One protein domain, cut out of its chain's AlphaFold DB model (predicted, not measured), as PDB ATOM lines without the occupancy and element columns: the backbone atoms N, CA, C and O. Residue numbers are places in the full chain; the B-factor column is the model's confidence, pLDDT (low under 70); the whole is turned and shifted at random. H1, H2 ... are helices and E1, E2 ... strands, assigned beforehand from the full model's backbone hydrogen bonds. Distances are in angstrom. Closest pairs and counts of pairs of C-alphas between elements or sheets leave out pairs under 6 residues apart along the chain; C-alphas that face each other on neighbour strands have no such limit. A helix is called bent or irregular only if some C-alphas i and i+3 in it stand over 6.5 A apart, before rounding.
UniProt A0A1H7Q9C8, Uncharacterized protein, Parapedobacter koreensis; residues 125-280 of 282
ATOM      1  N   ALA A 125     201.584 192.190 252.128       90.00
ATOM      2  CA  ALA A 125     201.025 191.643 253.362       90.00
ATOM      3  C   ALA A 125     202.158 191.117 254.260       90.00
ATOM      4  O   ALA A 125     203.075 190.470 253.755       90.00
ATOM      5  N   GLU A 126     202.093 191.391 255.569       82.19
ATOM      6  CA  GLU A 126     203.132 191.039 256.563       82.19
ATOM      7  C   GLU A 126     202.876 189.717 257.313       82.19
ATOM      8  O   GLU A 126     203.700 189.272 258.110       82.19
ATOM      9  N   GLU A 127     201.743 189.050 257.071       68.38
ATOM     10  CA  GLU A 127     201.384 187.833 257.803       68.38
ATOM     11  C   GLU A 127     200.614 186.824 256.948       68.38
ATOM     12  O   GLU A 127     199.758 187.170 256.129       68.38
ATOM     13  N   TRP A 128     200.861 185.539 257.214       63.56
ATOM     14  CA  TRP A 128     200.103 184.409 256.682       63.56
ATOM     15  C   TRP A 128     198.720 184.290 257.348       63.56
ATOM     16  O   TRP A 128     198.452 183.350 258.104       63.56
ATOM     17  N   ASN A 129     197.820 185.240 257.112       50.97
ATOM     18  CA  ASN A 129     196.482 185.193 257.699       50.97
ATOM     19  C   ASN A 129     195.481 184.598 256.697       50.97
ATOM     20  O   ASN A 129     194.847 185.312 255.922       50.97
ATOM     21  N   VAL A 130     195.338 183.267 256.694       46.97
ATOM     22  CA  VAL A 130     194.274 182.582 255.939       46.97
ATOM     23  C   VAL A 130     193.149 182.233 256.917       46.97
ATOM     24  O   VAL A 130     193.153 181.184 257.563       46.97
ATOM     25  N   GLY A 131     192.188 183.146 257.078       48.38
ATOM     26  CA  GLY A 131     191.069 182.958 258.009       48.38
ATOM     27  C   GLY A 131     191.493 183.034 259.482       48.38
ATOM     28  O   GLY A 131     192.053 184.038 259.902       48.38
ATOM     29  N   THR A 132     191.180 182.017 260.289       38.59
ATOM     30  CA  THR A 132     191.448 181.960 261.745       38.59
ATOM     31  C   THR A 132     192.764 181.270 262.117       38.59
ATOM     32  O   THR A 132     193.024 181.050 263.297       38.59
ATOM     33  N   PHE A 133     193.578 180.879 261.136       50.34
ATOM     34  CA  PHE A 133     194.756 180.050 261.362       50.34
ATOM     35  C   PHE A 133     196.040 180.819 261.046       50.34
ATOM     36  O   PHE A 133     196.179 181.400 259.973       50.34
ATOM     37  N   PHE A 134     196.985 180.788 261.986       55.28
ATOM     38  CA  PHE A 134     198.314 181.376 261.831       55.28
ATOM     39  C   PHE A 134     199.234 180.391 261.107       55.28
ATOM     40  O   PHE A 134     199.650 179.397 261.707       55.28
ATOM     41  N   TYR A 135     199.559 180.644 259.843       67.81
ATOM     42  CA  TYR A 135     200.539 179.841 259.102       67.81
ATOM     43  C   TYR A 135     201.931 180.494 259.132       67.81
ATOM     44  O   TYR A 135     202.081 181.616 259.612       67.81
ATOM     45  N   GLY A 136     202.974 179.773 258.712       71.75
ATOM     46  CA  GLY A 136     204.340 180.300 258.721       71.75
ATOM     47  C   GLY A 136     205.419 179.269 259.035       71.75
ATOM     48  O   GLY A 136     205.261 178.069 258.789       71.75
ATOM     49  N   LEU A 137     206.542 179.766 259.556       80.44
ATOM     50  CA  LEU A 137     207.744 178.993 259.860       80.44
ATOM     51  C   LEU A 137     207.574 178.218 261.176       80.44
ATOM     52  O   LEU A 137     208.033 178.644 262.234       80.44
ATOM     53  N   ARG A 138     206.865 177.089 261.118       80.62
ATOM     54  CA  ARG A 138     206.605 176.221 262.285       80.62
ATOM     55  C   ARG A 138     207.534 175.022 262.382       80.62
ATOM     56  O   ARG A 138     207.708 174.485 263.465       80.62
ATOM     57  N   GLU A 139     208.079 174.595 261.254       84.94
ATOM     58  CA  GLU A 139     208.950 173.428 261.189       84.94
ATOM     59  C   GLU A 139     210.405 173.845 261.380       84.94
ATOM     60  O   GLU A 139     210.774 174.995 261.111       84.94
ATOM     61  N   ASP A 140     211.207 172.915 261.875       90.44
ATOM     62  CA  ASP A 140     212.654 173.064 261.971       90.44
ATOM     63  C   ASP A 140     213.304 172.882 260.601       90.44
ATOM     64  O   ASP A 140     212.687 172.402 259.639       90.44
ATOM     65  N   TYR A 141     214.558 173.301 260.502       94.81
ATOM     66  CA  TYR A 141     215.354 173.153 259.299       94.81
ATOM     67  C   TYR A 141     215.522 171.671 258.919       94.81
ATOM     68  O   TYR A 141     216.004 170.844 259.695       94.81
ATOM     69  N   ASP A 142     215.166 171.322 257.682       96.81
ATOM     70  CA  ASP A 142     215.398 169.986 257.136       96.81
ATOM     71  C   ASP A 142     216.850 169.899 256.649       96.81
ATOM     72  O   ASP A 142     217.183 170.380 255.565       96.81
ATOM     73  N   ILE A 143     217.721 169.266 257.439       96.31
ATOM     74  CA  ILE A 143     219.153 169.110 257.126       96.31
ATOM     75  C   ILE A 143     219.369 168.389 255.787       96.31
ATOM     76  O   ILE A 143     220.292 168.732 255.043       96.31
ATOM     77  N   ASN A 144     218.514 167.421 255.449       97.00
ATOM     78  CA  ASN A 144     218.667 166.621 254.234       97.00
ATOM     79  C   ASN A 144     218.271 167.413 252.987       97.00
ATOM     80  O   ASN A 144     218.912 167.288 251.942       97.00
ATOM     81  N   LYS A 145     217.221 168.234 253.084       96.75
ATOM     82  CA  LYS A 145     216.753 169.074 251.968       96.75
ATOM     83  C   LYS A 145     217.383 170.459 251.939       96.75
ATOM     84  O   LYS A 145     217.308 171.121 250.909       96.75
ATOM     85  N   ARG A 146     218.043 170.853 253.026       97.56
ATOM     86  CA  ARG A 146     218.734 172.128 253.221       97.56
ATOM     87  C   ARG A 146     217.798 173.329 253.096       97.56
ATOM     88  O   ARG A 146     217.950 174.174 252.213       97.56
ATOM     89  N   GLY A 147     216.771 173.365 253.939       96.94
ATOM     90  CA  GLY A 147     215.822 174.473 253.969       96.94
ATOM     91  C   GLY A 147     214.632 174.236 254.887       96.94
ATOM     92  O   GLY A 147     214.589 173.262 255.635       96.94
ATOM     93  N   PHE A 148     213.642 175.117 254.790       95.06
ATOM     94  CA  PHE A 148     212.424 175.069 255.595       95.06
ATOM     95  C   PHE A 148     211.197 174.752 254.746       95.06
ATOM     96  O   PHE A 148     211.037 175.275 253.641       95.06
ATOM     97  N   PHE A 149     210.280 173.958 255.293       93.25
ATOM     98  CA  PHE A 149     208.913 173.895 254.785       93.25
ATOM     99  C   PHE A 149     208.055 174.916 255.521       93.25
ATOM    100  O   PHE A 149     207.809 174.808 256.719       93.25
ATOM    101  N   VAL A 150     207.573 175.906 254.779       90.50
ATOM    102  CA  VAL A 150     206.692 176.947 255.301       90.50
ATOM    103  C   VAL A 150     205.264 176.593 254.950       90.50
ATOM    104  O   VAL A 150     204.926 176.440 253.776       90.50
ATOM    105  N   GLN A 151     204.427 176.444 255.969       88.81
ATOM    106  CA  GLN A 151     203.012 176.154 255.789       88.81
ATOM    107  C   GLN A 151     202.313 177.372 255.179       88.81
ATOM    108  O   GLN A 151     202.493 178.478 255.682       88.81
ATOM    109  N   ILE A 152     201.506 177.169 254.132       86.19
ATOM    110  CA  ILE A 152     200.810 178.265 253.430       86.19
ATOM    111  C   ILE A 152     199.286 178.221 253.568       86.19
ATOM    112  O   ILE A 152     198.597 179.168 253.207       86.19
ATOM    113  N   GLY A 153     198.757 177.118 254.094       85.25
ATOM    114  CA  GLY A 153     197.341 176.958 254.395       85.25
ATOM    115  C   GLY A 153     196.866 175.518 254.227       85.25
ATOM    116  O   GLY A 153     197.641 174.647 253.815       85.25
ATOM    117  N   PRO A 154     195.597 175.242 254.539       85.56
ATOM    118  CA  PRO A 154     194.981 173.955 254.319       85.56
ATOM    119  C   PRO A 154     194.208 173.972 252.999       85.56
ATOM    120  O   PRO A 154     193.650 174.986 252.581       85.56
ATOM    121  N   VAL A 155     194.122 172.815 252.371       85.19
ATOM    122  CA  VAL A 155     193.241 172.565 251.242       85.19
ATOM    123  C   VAL A 155     192.174 171.591 251.701       85.19
ATOM    124  O   VAL A 155     192.487 170.509 252.199       85.19
ATOM    125  N   ARG A 156     190.915 172.013 251.568       80.94
ATOM    126  CA  ARG A 156     189.741 171.309 252.095       80.94
ATOM    127  C   ARG A 156     188.682 171.139 251.009       80.94
ATOM    128  O   ARG A 156     187.836 172.019 250.840       80.94
ATOM    129  N   PRO A 157     188.720 170.025 250.261       74.88
ATOM    130  CA  PRO A 157     187.746 169.720 249.212       74.88
ATOM    131  C   PRO A 157     186.287 169.702 249.661       74.88
ATOM    132  O   PRO A 157     185.385 169.926 248.856       74.88
ATOM    133  N   ASP A 158     186.059 169.423 250.938       71.94
ATOM    134  CA  ASP A 158     184.757 169.366 251.589       71.94
ATOM    135  C   ASP A 158     184.134 170.753 251.840       71.94
ATOM    136  O   ASP A 158     182.930 170.835 252.084       71.94
ATOM    137  N   TYR A 159     184.905 171.844 251.733       75.19
ATOM    138  CA  TYR A 159     184.439 173.211 251.983       75.19
ATOM    139  C   TYR A 159     184.515 174.064 250.717       75.19
ATOM    140  O   TYR A 159     185.589 174.317 250.177       75.19
ATOM    141  N   CYS A 160     183.370 174.600 250.293       75.62
ATOM    142  CA  CYS A 160     183.265 175.499 249.143       75.62
ATOM    143  C   CYS A 160     183.729 176.928 249.500       75.62
ATOM    144  O   CYS A 160     182.944 177.872 249.467       75.62
ATOM    145  N   LYS A 161     185.000 177.084 249.902       79.50
ATOM    146  CA  LYS A 161     185.607 178.373 250.283       79.50
ATOM    147  C   LYS A 161     186.920 178.621 249.561       79.50
ATOM    148  O   LYS A 161     187.754 177.731 249.435       79.50
ATOM    149  N   ARG A 162     187.133 179.873 249.158       82.94
ATOM    150  CA  ARG A 162     188.318 180.305 248.410       82.94
ATOM    151  C   ARG A 162     189.602 180.066 249.193       82.94
ATOM    152  O   ARG A 162     190.564 179.567 248.629       82.94
ATOM    153  N   SER A 163     189.592 180.365 250.488       82.12
ATOM    154  CA  SER A 163     190.713 180.161 251.408       82.12
ATOM    155  C   SER A 163     191.196 178.709 251.516       82.12
ATOM    156  O   SER A 163     192.293 178.480 252.014       82.12
ATOM    157  N   PHE A 164     190.400 177.741 251.048       83.06
ATOM    158  CA  PHE A 164     190.734 176.316 251.029       83.06
ATOM    159  C   PHE A 164     191.079 175.779 249.640       83.06
ATOM    160  O   PHE A 164     191.223 174.567 249.471       83.06
ATOM    161  N   LEU A 165     191.204 176.650 248.639       85.12
ATOM    162  CA  LEU A 165     191.696 176.255 247.328       85.12
ATOM    163  C   LEU A 165     193.223 176.067 247.339       85.12
ATOM    164  O   LEU A 165     193.938 176.754 248.077       85.12
ATOM    165  N   PRO A 166     193.753 175.177 246.480       88.56
ATOM    166  CA  PRO A 166     195.189 175.059 246.276       88.56
ATOM    167  C   PRO A 166     195.810 176.397 245.867       88.56
ATOM    168  O   PRO A 166     195.229 177.153 245.092       88.56
ATOM    169  N   LYS A 167     197.028 176.661 246.346       91.06
ATOM    170  CA  LYS A 167     197.842 177.839 245.997       91.06
ATOM    171  C   LYS A 167     197.191 179.188 246.322       91.06
ATOM    172  O   LYS A 167     197.580 180.209 245.755       91.06
ATOM    173  N   VAL A 168     196.229 179.197 247.240       88.19
ATOM    174  CA  VAL A 168     195.660 180.421 247.804       88.19
ATOM    175  C   VAL A 168     196.418 180.841 249.057       88.19
ATOM    176  O   VAL A 168     196.632 180.032 249.958       88.19
ATOM    177  N   ILE A 169     196.790 182.120 249.114       84.69
ATOM    178  CA  ILE A 169     197.337 182.806 250.288       84.69
ATOM    179  C   ILE A 169     196.463 184.040 250.519       84.69
ATOM    180  O   ILE A 169     196.299 184.856 249.619       84.69
ATOM    181  N   GLY A 170     195.863 184.161 251.705       77.19
ATOM    182  CA  GLY A 170     195.059 185.333 252.074       77.19
ATOM    183  C   GLY A 170     193.909 185.636 251.102       77.19
ATOM    184  O   GLY A 170     193.705 186.791 250.752       77.19
ATOM    185  N   ASP A 171     193.189 184.608 250.636       81.88
ATOM    186  CA  ASP A 171     192.099 184.719 249.647       81.88
ATOM    187  C   ASP A 171     192.525 185.175 248.232       81.88
ATOM    188  O   ASP A 171     191.669 185.512 247.407       81.88
ATOM    189  N   ILE A 172     193.822 185.117 247.917       89.00
ATOM    190  CA  ILE A 172     194.381 185.365 246.583       89.00
ATOM    191  C   ILE A 172     195.082 184.104 246.083       89.00
ATOM    192  O   ILE A 172     195.916 183.527 246.777       89.00
ATOM    193  N   GLU A 173     194.756 183.666 244.871       91.81
ATOM    194  CA  GLU A 173     195.415 182.524 244.243       91.81
ATOM    195  C   GLU A 173     196.650 182.946 243.446       91.81
ATOM    196  O   GLU A 173     196.574 183.809 242.567       91.81
ATOM    197  N   PHE A 174     197.756 182.237 243.673       93.56
ATOM    198  CA  PHE A 174     199.005 182.353 242.925       93.56
ATOM    199  C   PHE A 174     199.331 181.017 242.238       93.56
ATOM    200  O   PHE A 174     200.060 180.171 242.763       93.56
ATOM    201  N   LYS A 175     198.778 180.797 241.036       92.19
ATOM    202  CA  LYS A 175     198.871 179.512 240.303       92.19
ATOM    203  C   LYS A 175     200.294 179.006 240.070       92.19
ATOM    204  O   LYS A 175     200.503 177.796 239.964       92.19
ATOM    205  N   GLN A 176     201.259 179.910 239.990       93.25
ATOM    206  CA  GLN A 176     202.672 179.632 239.770       93.25
ATOM    207  C   GLN A 176     203.393 179.051 240.998       93.25
ATOM    208  O   GLN A 176     204.522 178.578 240.870       93.25
ATOM    209  N   LEU A 177     202.772 179.071 242.185       93.38
ATOM    210  CA  LEU A 177     203.388 178.527 243.394       93.38
ATOM    211  C   LEU A 177     203.685 177.032 243.238       93.38
ATOM    212  O   LEU A 177     202.829 176.237 242.825       93.38
ATOM    213  N   GLN A 178     204.907 176.651 243.598       92.94
ATOM    214  CA  GLN A 178     205.325 175.258 243.713       92.94
ATOM    215  C   GLN A 178     205.030 174.799 245.139       92.94
ATOM    216  O   GLN A 178     205.721 175.197 246.076       92.94
ATOM    217  N   ILE A 179     203.964 174.013 245.294       92.62
ATOM    218  CA  ILE A 179     203.495 173.558 246.601       92.62
ATOM    219  C   ILE A 179     203.873 172.101 246.849       92.62
ATOM    220  O   ILE A 179     203.797 171.258 245.955       92.62
ATOM    221  N   HIS A 180     204.209 171.797 248.095       93.06
ATOM    222  CA  HIS A 180     204.292 170.441 248.613       93.06
ATOM    223  C   HIS A 180     203.015 170.130 249.389       93.06
ATOM    224  O   HIS A 180     202.635 170.882 250.288       93.06
ATOM    225  N   LYS A 181     202.353 169.025 249.040       90.75
ATOM    226  CA  LYS A 181     201.162 168.533 249.739       90.75
ATOM    227  C   LYS A 181     201.598 167.602 250.875       90.75
ATOM    228  O   LYS A 181     202.384 166.685 250.640       90.75
ATOM    229  N   ARG A 182     201.077 167.800 252.087       89.38
ATOM    230  CA  ARG A 182     201.114 166.790 253.157       89.38
ATOM    231  C   ARG A 182     199.690 166.490 253.590       89.38
ATOM    232  O   ARG A 182     199.015 167.364 254.130       89.38
ATOM    233  N   TYR A 183     199.230 165.280 253.300       85.44
ATOM    234  CA  TYR A 183     197.885 164.842 253.658       85.44
ATOM    235  C   TYR A 183     197.787 164.681 255.168       85.44
ATOM    236  O   TYR A 183     198.591 163.967 255.771       85.44
ATOM    237  N   ASP A 184     196.810 165.359 255.761       68.56
ATOM    238  CA  ASP A 184     196.494 165.218 257.174       68.56
ATOM    239  C   ASP A 184     195.178 164.449 257.292       68.56
ATOM    240  O   ASP A 184     194.089 164.971 257.042       68.56
ATOM    241  N   ASN A 185     195.296 163.169 257.639       59.59
ATOM    242  CA  ASN A 185     194.157 162.264 257.749       59.59
ATOM    243  C   ASN A 185     193.332 162.493 259.024       59.59
ATOM    244  O   ASN A 185     192.301 161.838 259.184       59.59
ATOM    245  N   LEU A 186     193.764 163.361 259.948       54.91
ATOM    246  CA  LEU A 186     193.205 163.363 261.300       54.91
ATOM    247  C   LEU A 186     191.836 164.049 261.413       54.91
ATOM    248  O   LEU A 186     191.073 163.668 262.296       54.91
ATOM    249  N   PHE A 187     191.472 164.998 260.533       54.03
ATOM    250  CA  PHE A 187     190.256 165.806 260.764       54.03
ATOM    251  C   PHE A 187     189.392 166.165 259.544       54.03
ATOM    252  O   PHE A 187     188.241 166.567 259.731       54.03
ATOM    253  N   HIS A 188     189.885 166.050 258.305       60.34
ATOM    254  CA  HIS A 188     189.234 166.696 257.145       60.34
ATOM    255  C   HIS A 188     189.062 165.786 255.915       60.34
ATOM    256  O   HIS A 188     188.818 166.262 254.809       60.34
ATOM    257  N   GLY A 189     189.160 164.467 256.100       63.81
ATOM    258  CA  GLY A 189     189.047 163.478 255.025       63.81
ATOM    259  C   GLY A 189     190.380 163.175 254.337       63.81
ATOM    260  O   GLY A 189     191.321 163.960 254.378       63.81
ATOM    261  N   ASN A 190     190.453 162.021 253.675       69.88
ATOM    262  CA  ASN A 190     191.669 161.459 253.066       69.88
ATOM    263  C   ASN A 190     192.236 162.253 251.871       69.88
ATOM    264  O   ASN A 190     193.265 161.873 251.319       69.88
ATOM    265  N   LYS A 191     191.546 163.310 251.441       75.19
ATOM    266  CA  LYS A 191     191.937 164.185 250.328       75.19
ATOM    267  C   LYS A 191     192.255 165.611 250.774       75.19
ATOM    268  O   LYS A 191     192.708 166.413 249.963       75.19
ATOM    269  N   SER A 192     192.035 165.929 252.048       82.25
ATOM    270  CA  SER A 192     192.477 167.196 252.615       82.25
ATOM    271  C   SER A 192     193.972 167.144 252.893       82.25
ATOM    272  O   SER A 192     194.514 166.133 253.345       82.25
ATOM    273  N   TYR A 193     194.651 168.250 252.622       86.81
ATOM    274  CA  TYR A 193     196.083 168.348 252.845       86.81
ATOM    275  C   TYR A 193     196.471 169.741 253.293       86.81
ATOM    276  O   TYR A 193     195.823 170.736 252.981       86.81
ATOM    277  N   THR A 194     197.588 169.815 253.994       87.94
ATOM    278  CA  THR A 194     198.273 171.073 254.227       87.94
ATOM    279  C   THR A 194     199.247 171.320 253.081       87.94
ATOM    280  O   THR A 194     199.986 170.418 252.672       87.94
ATOM    281  N   GLN A 195     199.236 172.533 252.537       90.12
ATOM    282  CA  GLN A 195     200.180 172.963 251.508       90.12
ATOM    283  C   GLN A 195     201.354 173.721 252.123       90.12
ATOM    284  O   GLN A 195     201.188 174.519 253.050       90.12
ATOM    285  N   TYR A 196     202.538 173.482 251.565       91.88
ATOM    286  CA  TYR A 196     203.798 174.079 251.990       91.88
ATOM    287  C   TYR A 196     204.575 174.645 250.804       91.88
ATOM    288  O   TYR A 196     204.535 174.075 249.714       91.88
ATOM    289  N   ILE A 197     205.349 175.700 251.038       93.50
ATOM    290  CA  ILE A 197     206.418 176.156 250.141       93.50
ATOM    291  C   ILE A 197     207.753 175.750 250.756       93.50
ATOM    292  O   ILE A 197     207.948 175.882 251.963       93.50
ATOM    293  N   PHE A 198     208.671 175.254 249.930       95.38
ATOM    294  CA  PHE A 198     210.037 174.983 250.360       95.38
ATOM    295  C   PHE A 198     210.923 176.215 250.148       95.38
ATOM    296  O   PHE A 198     211.018 176.736 249.033       95.38
ATOM    297  N   ILE A 199     211.577 176.662 251.217       95.44
ATOM    298  CA  ILE A 199     212.535 177.766 251.218       95.44
ATOM    299  C   ILE A 199     213.939 177.174 251.385       95.44
ATOM    300  O   ILE A 199     214.293 176.796 252.505       95.44
ATOM    301  N   PRO A 200     214.735 177.056 250.303       96.62
ATOM    302  CA  PRO A 200     216.117 176.603 250.410       96.62
ATOM    303  C   PRO A 200     216.946 177.622 251.191       96.62
ATOM    304  O   PRO A 200     216.818 178.828 250.969       96.62
ATOM    305  N   MET A 201     217.804 177.134 252.080       96.38
ATOM    306  CA  MET A 201     218.649 177.971 252.927       96.38
ATOM    307  C   MET A 201     219.913 177.208 253.331       96.38
ATOM    308  O   MET A 201     219.877 175.995 253.517       96.38
ATOM    309  N   ASP A 202     221.048 177.892 253.444       97.56
ATOM    310  CA  ASP A 202     222.250 177.281 254.007       97.56
ATOM    311  C   ASP A 202     222.147 177.159 255.539       97.56
ATOM    312  O   ASP A 202     221.373 177.861 256.181       97.56
ATOM    313  N   ALA A 203     222.948 176.269 256.130       96.88
ATOM    314  CA  ALA A 203     222.872 175.965 257.559       96.88
ATOM    315  C   ALA A 203     223.196 177.167 258.463       96.88
ATOM    316  O   ALA A 203     222.640 177.265 259.551       96.88
ATOM    317  N   THR A 204     224.069 178.080 258.027       97.31
ATOM    318  CA  THR A 204     224.452 179.250 258.829       97.31
ATOM    319  C   THR A 204     223.296 180.237 258.893       97.31
ATOM    320  O   THR A 204     222.916 180.675 259.976       97.31
ATOM    321  N   THR A 205     222.697 180.548 257.741       97.12
ATOM    322  CA  THR A 205     221.515 181.418 257.677       97.12
ATOM    323  C   THR A 205     220.320 180.775 258.383       97.12
ATOM    324  O   THR A 205     219.582 181.456 259.090       97.12
ATOM    325  N   ALA A 206     220.150 179.457 258.241       96.38
ATOM    326  CA  ALA A 206     219.076 178.719 258.898       96.38
ATOM    327  C   ALA A 206     219.187 178.754 260.424       96.38
ATOM    328  O   ALA A 206     218.179 178.991 261.084       96.38
ATOM    329  N   LEU A 207     220.395 178.591 260.974       96.44
ATOM    330  CA  LEU A 207     220.626 178.690 262.414       96.44
ATOM    331  C   LEU A 207     220.239 180.077 262.942       96.44
ATOM    332  O   LEU A 207     219.541 180.182 263.942       96.44
ATOM    333  N   GLU A 208     220.597 181.145 262.223       95.50
ATOM    334  CA  GLU A 208     220.195 182.504 262.601       95.50
ATOM    335  C   GLU A 208     218.669 182.690 262.593       95.50
ATOM    336  O   GLU A 208     218.119 183.353 263.474       95.50
ATOM    337  N   VAL A 209     217.974 182.101 261.616       95.06
ATOM    338  CA  VAL A 209     216.505 182.109 261.540       95.06
ATOM    339  C   VAL A 209     215.882 181.333 262.707       95.06
ATOM    340  O   VAL A 209     214.870 181.775 263.250       95.06
ATOM    341  N   GLU A 210     216.464 180.202 263.108       93.31
ATOM    342  CA  GLU A 210     215.991 179.411 264.251       93.31
ATOM    343  C   GLU A 210     216.217 180.132 265.584       93.31
ATOM    344  O   GLU A 210     215.279 180.232 266.378       93.31
ATOM    345  N   ASP A 211     217.401 180.714 265.783       93.81
ATOM    346  CA  ASP A 211     217.765 181.463 266.992       93.81
ATOM    347  C   ASP A 211     216.907 182.726 267.180       93.81
ATOM    348  O   ASP A 211     216.639 183.143 268.307       93.81
ATOM    349  N   ASN A 212     216.435 183.326 266.080       92.19
ATOM    350  CA  ASN A 212     215.658 184.570 266.082       92.19
ATOM    351  C   ASN A 212     214.213 184.374 265.599       92.19
ATOM    352  O   ASN A 212     213.601 185.307 265.076       92.19
ATOM    353  N   ARG A 213     213.635 183.175 265.752       89.38
ATOM    354  CA  ARG A 213     212.340 182.812 265.143       89.38
ATOM    355  C   ARG A 213     211.186 183.769 265.495       89.38
ATOM    356  O   ARG A 213     210.298 183.966 264.668       89.38
ATOM    357  N   SER A 214     211.195 184.392 266.680       88.94
ATOM    358  CA  SER A 214     210.201 185.411 267.082       88.94
ATOM    359  C   SER A 214     210.248 186.678 266.228       88.94
ATOM    360  O   SER A 214     209.224 187.338 266.030       88.94
ATOM    361  N   ASP A 215     211.429 186.998 265.714       91.94
ATOM    362  CA  ASP A 215     211.738 188.215 264.973       91.94
ATOM    363  C   ASP A 215     211.695 187.969 263.467       91.94
ATOM    364  O   ASP A 215     211.769 188.906 262.683       91.94
ATOM    365  N   VAL A 216     211.494 186.725 263.041       91.69
ATOM    366  CA  VAL A 216     211.322 186.372 261.636       91.69
ATOM    367  C   VAL A 216     209.903 186.724 261.175       91.69
ATOM    368  O   VAL A 216     208.910 186.425 261.843       91.69
ATOM    369  N   GLY A 217     209.805 187.388 260.027       91.25
ATOM    370  CA  GLY A 217     208.563 187.784 259.371       91.25
ATOM    371  C   GLY A 217     208.550 187.394 257.896       91.25
ATOM    372  O   GLY A 217     209.591 187.107 257.301       91.25
ATOM    373  N   PHE A 218     207.358 187.394 257.303       92.31
ATOM    374  CA  PHE A 218     207.169 187.176 255.871       92.31
ATOM    375  C   PHE A 218     206.551 188.414 255.237       92.31
ATOM    376  O   PHE A 218     205.582 188.950 255.758       92.31
ATOM    377  N   LEU A 219     207.073 188.821 254.086       93.06
ATOM    378  CA  LEU A 219     206.457 189.822 253.225       93.06
ATOM    379  C   LEU A 219     206.040 189.162 251.912       93.06
ATOM    380  O   LEU A 219     206.855 188.549 251.220       93.06
ATOM    381  N   PHE A 220     204.764 189.310 251.572       93.12
ATOM    382  CA  PHE A 220     204.213 188.949 250.267       93.12
ATOM    383  C   PHE A 220     203.983 190.232 249.508       93.12
ATOM    384  O   PHE A 220     203.096 190.985 249.893       93.12
ATOM    385  N   VAL A 221     204.744 190.476 248.451       95.88
ATOM    386  CA  VAL A 221     204.537 191.640 247.587       95.88
ATOM    387  C   VAL A 221     203.961 191.149 246.274       95.88
ATOM    388  O   VAL A 221     204.516 190.232 245.670       95.88
ATOM    389  N   PHE A 222     202.836 191.698 245.840       95.50
ATOM    390  CA  PHE A 222     202.117 191.160 244.691       95.50
ATOM    391  C   PHE A 222     201.234 192.193 244.003       95.50
ATOM    392  O   PHE A 222     200.894 193.232 244.561       95.50
ATOM    393  N   ASP A 223     200.810 191.865 242.793       94.31
ATOM    394  CA  ASP A 223     199.789 192.563 242.023       94.31
ATOM    395  C   ASP A 223     198.585 191.638 241.757       94.31
ATOM    396  O   ASP A 223     198.665 190.404 241.834       94.31
ATOM    397  N   ILE A 224     197.426 192.237 241.476       93.56
ATOM    398  CA  ILE A 224     196.167 191.515 241.259       93.56
ATOM    399  C   ILE A 224     195.769 191.605 239.786       93.56
ATOM    400  O   ILE A 224     195.660 192.685 239.216       93.56
ATOM    401  N   LYS A 225     195.466 190.458 239.172       93.44
ATOM    402  CA  LYS A 225     195.025 190.367 237.771       93.44
ATOM    403  C   LYS A 225     193.514 190.520 237.602       93.44
ATOM    404  O   LYS A 225     193.039 190.873 236.523       93.44
ATOM    405  N   GLY A 226     192.747 190.189 238.638       93.75
ATOM    406  CA  GLY A 226     191.290 190.264 238.623       93.75
ATOM    407  C   GLY A 226     190.618 189.139 239.396       93.75
ATOM    408  O   GLY A 226     191.209 188.564 240.305       93.75
ATOM    409  N   VAL A 227     189.388 188.816 239.007       92.44
ATOM    410  CA  VAL A 227     188.584 187.726 239.572       92.44
ATOM    411  C   VAL A 227     188.303 186.699 238.485       92.44
ATOM    412  O   VAL A 227     188.122 187.045 237.318       92.44
ATOM    413  N   TYR A 228     188.255 185.426 238.858       90.62
ATOM    414  CA  TYR A 228     187.739 184.376 237.989       90.62
ATOM    415  C   TYR A 228     186.947 183.348 238.795       90.62
ATOM    416  O   TYR A 228     187.145 183.195 240.000       90.62
ATOM    417  N   THR A 229     186.056 182.618 238.129       87.62
ATOM    418  CA  THR A 229     185.339 181.505 238.753       87.62
ATOM    419  C   THR A 229     186.197 180.245 238.699       87.62
ATOM    420  O   THR A 229     186.434 179.692 237.622       87.62
ATOM    421  N   ALA A 230     186.651 179.777 239.858       80.75
ATOM    422  CA  ALA A 230     187.278 178.474 239.988       80.75
ATOM    423  C   ALA A 230     186.214 177.385 240.137       80.75
ATOM    424  O   ALA A 230     185.180 177.571 240.784       80.75
ATOM    425  N   LEU A 231     186.501 176.230 239.548       73.12
ATOM    426  CA  LEU A 231     185.782 174.991 239.801       73.12
ATOM    427  C   LEU A 231     186.654 174.144 240.720       73.12
ATOM    428  O   LEU A 231     187.836 173.969 240.436       73.12
ATOM    429  N   PHE A 232     186.083 173.592 241.788       67.94
ATOM    430  CA  PHE A 232     186.769 172.582 242.600       67.94
ATOM    431  C   PHE A 232     186.877 171.287 241.776       67.94
ATOM    432  O   PHE A 232     185.979 170.442 241.796       67.94
ATOM    433  N   ASN A 233     187.928 171.178 240.961       56.78
ATOM    434  CA  ASN A 233     188.121 170.088 240.003       56.78
ATOM    435  C   ASN A 233     189.511 169.438 240.050       56.78
ATOM    436  O   ASN A 233     189.787 168.612 239.182       56.78
ATOM    437  N   ASP A 234     190.365 169.792 241.016       63.25
ATOM    438  CA  ASP A 234     191.630 169.080 241.239       63.25
ATOM    439  C   ASP A 234     191.320 167.585 241.500       63.25
ATOM    440  O   ASP A 234     190.229 167.227 241.959       63.25
ATOM    441  N   GLU A 235     192.211 166.691 241.074       59.38
ATOM    442  CA  GLU A 235     192.000 165.239 241.097       59.38
ATOM    443  C   GLU A 235     191.607 164.749 242.497       59.38
ATOM    444  O   GLU A 235     190.716 163.901 242.623       59.38
ATOM    445  N   ASP A 236     192.154 165.383 243.540       56.31
ATOM    446  CA  ASP A 236     191.824 165.120 244.945       56.31
ATOM    447  C   ASP A 236     190.356 165.448 245.299       56.31
ATOM    448  O   ASP A 236     189.788 164.901 246.243       56.31
ATOM    449  N   PHE A 237     189.700 166.286 244.499       59.78
ATOM    450  CA  PHE A 237     188.327 166.773 244.659       59.78
ATOM    451  C   PHE A 237     187.322 165.995 243.792       59.78
ATOM    452  O   PHE A 237     186.107 166.070 244.004       59.78
ATOM    453  N   SER A 238     187.805 165.234 242.806       54.03
ATOM    454  CA  SER A 238     186.966 164.555 241.811       54.03
ATOM    455  C   SER A 238     186.184 163.356 242.378       54.03
ATOM    456  O   SER A 238     185.054 163.104 241.949       54.03
ATOM    457  N   GLU A 239     186.718 162.674 243.399       49.41
ATOM    458  CA  GLU A 239     186.118 161.469 244.000       49.41
ATOM    459  C   GLU A 239     185.113 161.760 245.132       49.41
ATOM    460  O   GLU A 239     184.250 160.929 245.427       49.41
ATOM    461  N   HIS A 240     185.156 162.948 245.748       47.00
ATOM    462  CA  HIS A 240     184.232 163.344 246.827       47.00
ATOM    463  C   HIS A 240     182.888 163.909 246.341       47.00
ATOM    464  O   HIS A 240     182.002 164.183 247.157       47.00
ATOM    465  N   ARG A 241     182.645 163.932 245.021       47.69
ATOM    466  CA  ARG A 241     181.328 164.242 244.420       47.69
ATOM    467  C   ARG A 241     180.182 163.345 244.911       47.69
ATOM    468  O   ARG A 241     179.030 163.589 244.569       47.69
ATOM    469  N   ARG A 242     180.467 162.293 245.686       42.66
ATOM    470  CA  ARG A 242     179.466 161.329 246.152       42.66
ATOM    471  C   ARG A 242     178.843 161.606 247.526       42.66
ATOM    472  O   ARG A 242     177.879 160.909 247.827       42.66
ATOM    473  N   LYS A 243     179.301 162.569 248.345       43.97
ATOM    474  CA  LYS A 243     178.726 162.765 249.704       43.97
ATOM    475  C   LYS A 243     178.687 164.201 250.266       43.97
ATOM    476  O   LYS A 243     178.616 164.357 251.480       43.97
ATOM    477  N   SER A 244     178.660 165.256 249.446       44.28
ATOM    478  CA  SER A 244     178.187 166.551 249.970       44.28
ATOM    479  C   SER A 244     176.663 166.509 250.075       44.28
ATOM    480  O   SER A 244     175.969 166.360 249.070       44.28
ATOM    481  N   LEU A 245     176.146 166.596 251.301       46.75
ATOM    482  CA  LEU A 245     174.724 166.505 251.645       46.75
ATOM    483  C   LEU A 245     173.857 167.640 251.069       46.75
ATOM    484  O   LEU A 245     172.651 167.616 251.297       46.75
ATOM    485  N   ILE A 246     174.423 168.621 250.350       46.88
ATOM    486  CA  ILE A 246     173.663 169.822 249.973       46.88
ATOM    487  C   ILE A 246     173.643 170.147 248.479       46.88
ATOM    488  O   ILE A 246     172.644 170.707 248.068       46.88
ATOM    489  N   ASN A 247     174.591 169.754 247.619       43.69
ATOM    490  CA  ASN A 247     174.416 169.956 246.168       43.69
ATOM    491  C   ASN A 247     175.284 169.007 245.329       43.69
ATOM    492  O   ASN A 247     176.472 168.836 245.586       43.69
ATOM    493  N   LYS A 248     174.681 168.408 244.294       52.00
ATOM    494  CA  LYS A 248     175.337 167.529 243.300       52.00
ATOM    495  C   LYS A 248     176.198 168.295 242.284       52.00
ATOM    496  O   LYS A 248     176.814 167.675 241.417       52.00
ATOM    497  N   GLU A 249     176.214 169.621 242.355       58.78
ATOM    498  CA  GLU A 249     176.945 170.474 241.424       58.78
ATOM    499  C   GLU A 249     178.381 170.731 241.902       58.78
ATOM    500  O   GLU A 249     178.619 170.847 243.106       58.78
ATOM    501  N   PRO A 250     179.362 170.816 240.983       64.81
ATOM    502  CA  PRO A 250     180.722 171.187 241.346       64.81
ATOM    503  C   PRO A 250     180.716 172.573 241.997       64.81
ATOM    504  O   PRO A 250     180.192 173.521 241.412       64.81
ATOM    505  N   CYS A 251     181.315 172.687 243.187       72.88
ATOM    506  CA  CYS A 251     181.488 173.970 243.863       72.88
ATOM    507  C   CYS A 251     182.164 174.966 242.910       72.88
ATOM    508  O   CYS A 251     183.252 174.704 242.379       72.88
ATOM    509  N   ARG A 252     181.487 176.097 242.697       78.06
ATOM    510  CA  ARG A 252     181.979 177.240 241.933       78.06
ATOM    511  C   ARG A 252     182.207 178.380 242.904       78.06
ATOM    512  O   ARG A 252     181.285 178.743 243.629       78.06
ATOM    513  N   ILE A 253     183.403 178.947 242.901       80.94
ATOM    514  CA  ILE A 253     183.711 180.095 243.748       80.94
ATOM    515  C   ILE A 253     184.475 181.144 242.964       80.94
ATOM    516  O   ILE A 253     185.304 180.824 242.113       80.94
ATOM    517  N   GLU A 254     184.198 182.407 243.255       85.88
ATOM    518  CA  GLU A 254     184.992 183.511 242.744       85.88
ATOM    519  C   GLU A 254     186.293 183.631 243.531       85.88
ATOM    520  O   GLU A 254     186.311 183.663 244.770       85.88
ATOM    521  N   VAL A 255     187.388 183.678 242.785       86.62
ATOM    522  CA  VAL A 255     188.756 183.686 243.286       86.62
ATOM    523  C   VAL A 255     189.459 184.920 242.759       86.62
ATOM    524  O   VAL A 255     189.427 185.202 241.559       86.62
ATOM    525  N   VAL A 256     190.126 185.635 243.658       91.38
ATOM    526  CA  VAL A 256     190.998 186.750 243.297       91.38
ATOM    527  C   VAL A 256     192.298 186.163 242.772       91.38
ATOM    528  O   VAL A 256     192.964 185.384 243.451       91.38
ATOM    529  N   ARG A 257     192.632 186.492 241.529       93.50
ATOM    530  CA  ARG A 257     193.821 185.998 240.845       93.50
ATOM    531  C   ARG A 257     194.974 186.959 241.085       93.50
ATOM    532  O   ARG A 257     194.956 188.070 240.555       93.50
ATOM    533  N   GLY A 258     195.980 186.507 241.820       94.19
ATOM    534  CA  GLY A 258     197.276 187.169 241.872       94.19
ATOM    535  C   GLY A 258     197.999 187.044 240.533       94.19
ATOM    536  O   GLY A 258     197.761 186.101 239.765       94.19
ATOM    537  N   ASN A 259     198.852 188.013 240.226       94.50
ATOM    538  CA  ASN A 259     199.753 187.943 239.085       94.50
ATOM    539  C   ASN A 259     201.146 187.515 239.568       94.50
ATOM    540  O   ASN A 259     201.325 186.331 239.861       94.50
ATOM    541  N   ASN A 260     202.107 188.418 239.693       95.25
ATOM    542  CA  ASN A 260     203.418 188.115 240.255       95.25
ATOM    543  C   ASN A 260     203.366 188.149 241.786       95.25
ATOM    544  O   ASN A 260     202.632 188.928 242.388       95.25
ATOM    545  N   LEU A 261     204.170 187.299 242.419       95.56
ATOM    546  CA  LEU A 261     204.345 187.280 243.867       95.56
ATOM    547  C   LEU A 261     205.832 187.280 244.183       95.56
ATOM    548  O   LEU A 261     206.543 186.376 243.758       95.56
ATOM    549  N   ARG A 262     206.294 188.238 244.972       96.94
ATOM    550  CA  ARG A 262     207.616 188.226 245.585       96.94
ATOM    551  C   ARG A 262     207.475 187.855 247.053       96.94
ATOM    552  O   ARG A 262     206.775 188.531 247.803       96.94
ATOM    553  N   LEU A 263     208.091 186.741 247.433       95.00
ATOM    554  CA  LEU A 263     208.099 186.225 248.796       95.00
ATOM    555  C   LEU A 263     209.425 186.575 249.451       95.00
ATOM    556  O   LEU A 263     210.478 186.170 248.959       95.00
ATOM    557  N   ILE A 264     209.350 187.263 250.582       95.75
ATOM    558  CA  ILE A 264     210.515 187.690 251.345       95.75
ATOM    559  C   ILE A 264     210.408 187.135 252.763       95.75
ATOM    560  O   ILE A 264     209.387 187.303 253.426       95.75
ATOM    561  N   LEU A 265     211.470 186.479 253.226       95.31
ATOM    562  CA  LEU A 265     211.678 186.114 254.626       95.31
ATOM    563  C   LEU A 265     212.692 187.090 255.206       95.31
ATOM    564  O   LEU A 265     213.787 187.228 254.653       95.31
ATOM    565  N   TYR A 266     212.353 187.752 256.302       95.44
ATOM    566  CA  TYR A 266     213.200 188.801 256.860       95.44
ATOM    567  C   TYR A 266     213.178 188.820 258.382       95.44
ATOM    568  O   TYR A 266     212.294 188.249 259.016       95.44
ATOM    569  N   ASN A 267     214.159 189.496 258.963       94.81
ATOM    570  CA  ASN A 267     214.179 189.860 260.367       94.81
ATOM    571  C   ASN A 267     213.458 191.203 260.555       94.81
ATOM    572  O   ASN A 267     213.915 192.230 260.050       94.81
ATOM    573  N   LYS A 268     212.352 191.197 261.296       92.56
ATOM    574  CA  LYS A 268     211.504 192.361 261.587       92.56
ATOM    575  C   LYS A 268     212.241 193.470 262.333       92.56
ATOM    576  O   LYS A 268     211.863 194.628 262.217       92.56
ATOM    577  N   THR A 269     213.276 193.118 263.093       92.56
ATOM    578  CA  THR A 269     214.040 194.054 263.921       92.56
ATOM    579  C   THR A 269     215.197 194.682 263.139       92.56
ATOM    580  O   THR A 269     215.464 195.873 263.286       92.56
ATOM    581  N   SER A 270     215.897 193.905 262.303       95.75
ATOM    582  CA  SER A 270     217.124 194.350 261.620       95.75
ATOM    583  C   SER A 270     216.970 194.668 260.132       95.75
ATOM    584  O   SER A 270     217.953 195.067 259.506       95.75
ATOM    585  N   ASP A 271     215.782 194.478 259.546       95.00
ATOM    586  CA  ASP A 271     215.525 194.589 258.100       95.00
ATOM    587  C   ASP A 271     216.345 193.612 257.233       95.00
ATOM    588  O   ASP A 271     216.362 193.705 256.002       95.00
ATOM    589  N   LYS A 272     217.042 192.653 257.851       96.88
ATOM    590  CA  LYS A 272     217.851 191.675 257.130       96.88
ATOM    591  C   LYS A 272     216.953 190.699 256.383       96.88
ATOM    592  O   LYS A 272     216.063 190.095 256.973       96.88
ATOM    593  N   ILE A 273     217.236 190.501 255.102       97.19
ATOM    594  CA  ILE A 273     216.548 189.529 254.254       97.19
ATOM    595  C   ILE A 273     217.301 188.198 254.309       97.19
ATOM    596  O   ILE A 273     218.496 188.140 254.018       97.19
ATOM    597  N   TYR A 274     216.588 187.135 254.672       96.31
ATOM    598  CA  TYR A 274     217.075 185.753 254.674       96.31
ATOM    599  C   TYR A 274     216.755 185.026 253.371       96.31
ATOM    600  O   TYR A 274     217.479 184.125 252.955       96.31
ATOM    601  N   TYR A 275     215.646 185.399 252.737       96.19
ATOM    602  CA  TYR A 275     215.185 184.807 251.493       96.19
ATOM    603  C   TYR A 275     214.384 185.825 250.699       96.19
ATOM    604  O   TYR A 275     213.575 186.550 251.274       96.19
ATOM    605  N   ASP A 276     214.577 185.832 249.387       97.12
ATOM    606  CA  ASP A 276     213.851 186.688 248.461       97.12
ATOM    607  C   ASP A 276     213.671 185.953 247.133       97.12
ATOM    608  O   ASP A 276     214.651 185.542 246.503       97.12
ATOM    609  N   LYS A 277     212.421 185.727 246.728       96.62
ATOM    610  CA  LYS A 277     212.117 185.037 245.476       96.62
ATOM    611  C   LYS A 277     210.880 185.586 244.797       96.62
ATOM    612  O   LYS A 277     209.825 185.723 245.414       96.62
ATOM    613  N   ILE A 278     210.989 185.765 243.483       96.94
ATOM    614  CA  ILE A 278     209.871 186.106 242.608       96.94
ATOM    615  C   ILE A 278     209.268 184.830 242.006       96.94
ATOM    616  O   ILE A 278     209.939 184.011 241.379       96.94
ATOM    617  N   PHE A 279     207.960 184.690 242.158       95.44
ATOM    618  CA  PHE A 279     207.117 183.712 241.499       95.44
ATOM    619  C   PHE A 279     206.324 184.426 240.401       95.44
ATOM    620  O   PHE A 279     205.310 185.075 240.673       95.44
ATOM    621  N   ARG A 280     206.786 184.301 239.154       93.19
ATOM    622  CA  ARG A 280     206.169 184.959 237.996       93.19
ATOM    623  C   ARG A 280     204.958 184.182 237.483       93.19
ATOM    624  O   ARG A 280     205.009 182.953 237.395       93.19
TER     625      ARG A 280
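What this domain is: This is residues 125 to 280 of the 282 residues of an uncharacterized protein of Parapedobacter koreensis (UniProt A0A1H7Q9C8). A long, bowed ribbon made by E4 and E5, with E6 added along one part of it, runs along much of the length of the domain, and a smaller three-stranded sheet, E1, E3 and E2, lies across a gap from it. H1 closes one end of the gap, irregular H2 lies toward the other end, and the long unnamed link of residues 156 to 179 reaches from the smaller sheet to the ribbon. The printed part has 156 residues, in the order E1, E2, E3, H1, E4, H2, E5, E6; both sheets, in the orders E1 - E3 - E2 and E4 - E5 - E6, are antiparallel. The class is mixed, helices and strands, with under half of the residues in named elements. The whole is compact, with a radius of gyration of the C-alphas of 16.8 A, and only just elongated, with spans of 52 by 35 by 25 A.

How they stand to each other: Residues 125 to 146 bear no named element. E1, residues 147 to 155, bends by 53 degrees at residue 152. E3, residues 193 to 200, is its antiparallel neighbour, with N 150 and O 197 at 2.8 A. E2, residues 180 to 183, forms a hairpin with E3, with N 182 and O 194 at 2.9 A. H1, residues 203 to 211, only grazes this sheet with residues 203 to 206. E4, residues 216 to 231, bends by 95 degrees at residue 228. E5, residues 252 to 267, is antiparallel to it, with N 219 and O 264 at 2.8 A. Residues 172 to 173 pair, parallel, with residues 256 to 257 of E5. E6, residues 273 to 279, forms a hairpin with E5, with N 263 and O 277 at 2.8 A. H1 is on this twisted sheet at a height of 9.3 A over the sheet; it runs across the strands, at 80 degrees to E5 on the local plane. The closest C-alphas of E3 and E6 are those of Ile 199 and Tyr 275, 7.5 A apart. H2, residues 235 to 242, is on neither sheet and is only just irregular, with C-alphas 239 and 242 7.0 A apart. Every O i to N i+4 pair of H1 is within hydrogen-bond range; H2 has 0 of 4, and 1 of 5 O i to N i+3 pairs.

Where its parts are: E1 begins at C-alpha 147, (215.822, 174.473, 253.969), and measures 22.8 A; E3 measures 21.8 A. E4 measures 35.5 A and E5 39.2 A. E6 ends at C-alpha 279, (207.117, 183.712, 241.499).

The domain as a whole: The C-alphas farthest apart, of Lys 248 and Ser 270, are 52.9 A apart. The printed part has no cut, and the link E1 to E2 is long, 24 residues. Residues 127 to 135, 184 to 190 and 232 to 250 are under 70 in pLDDT.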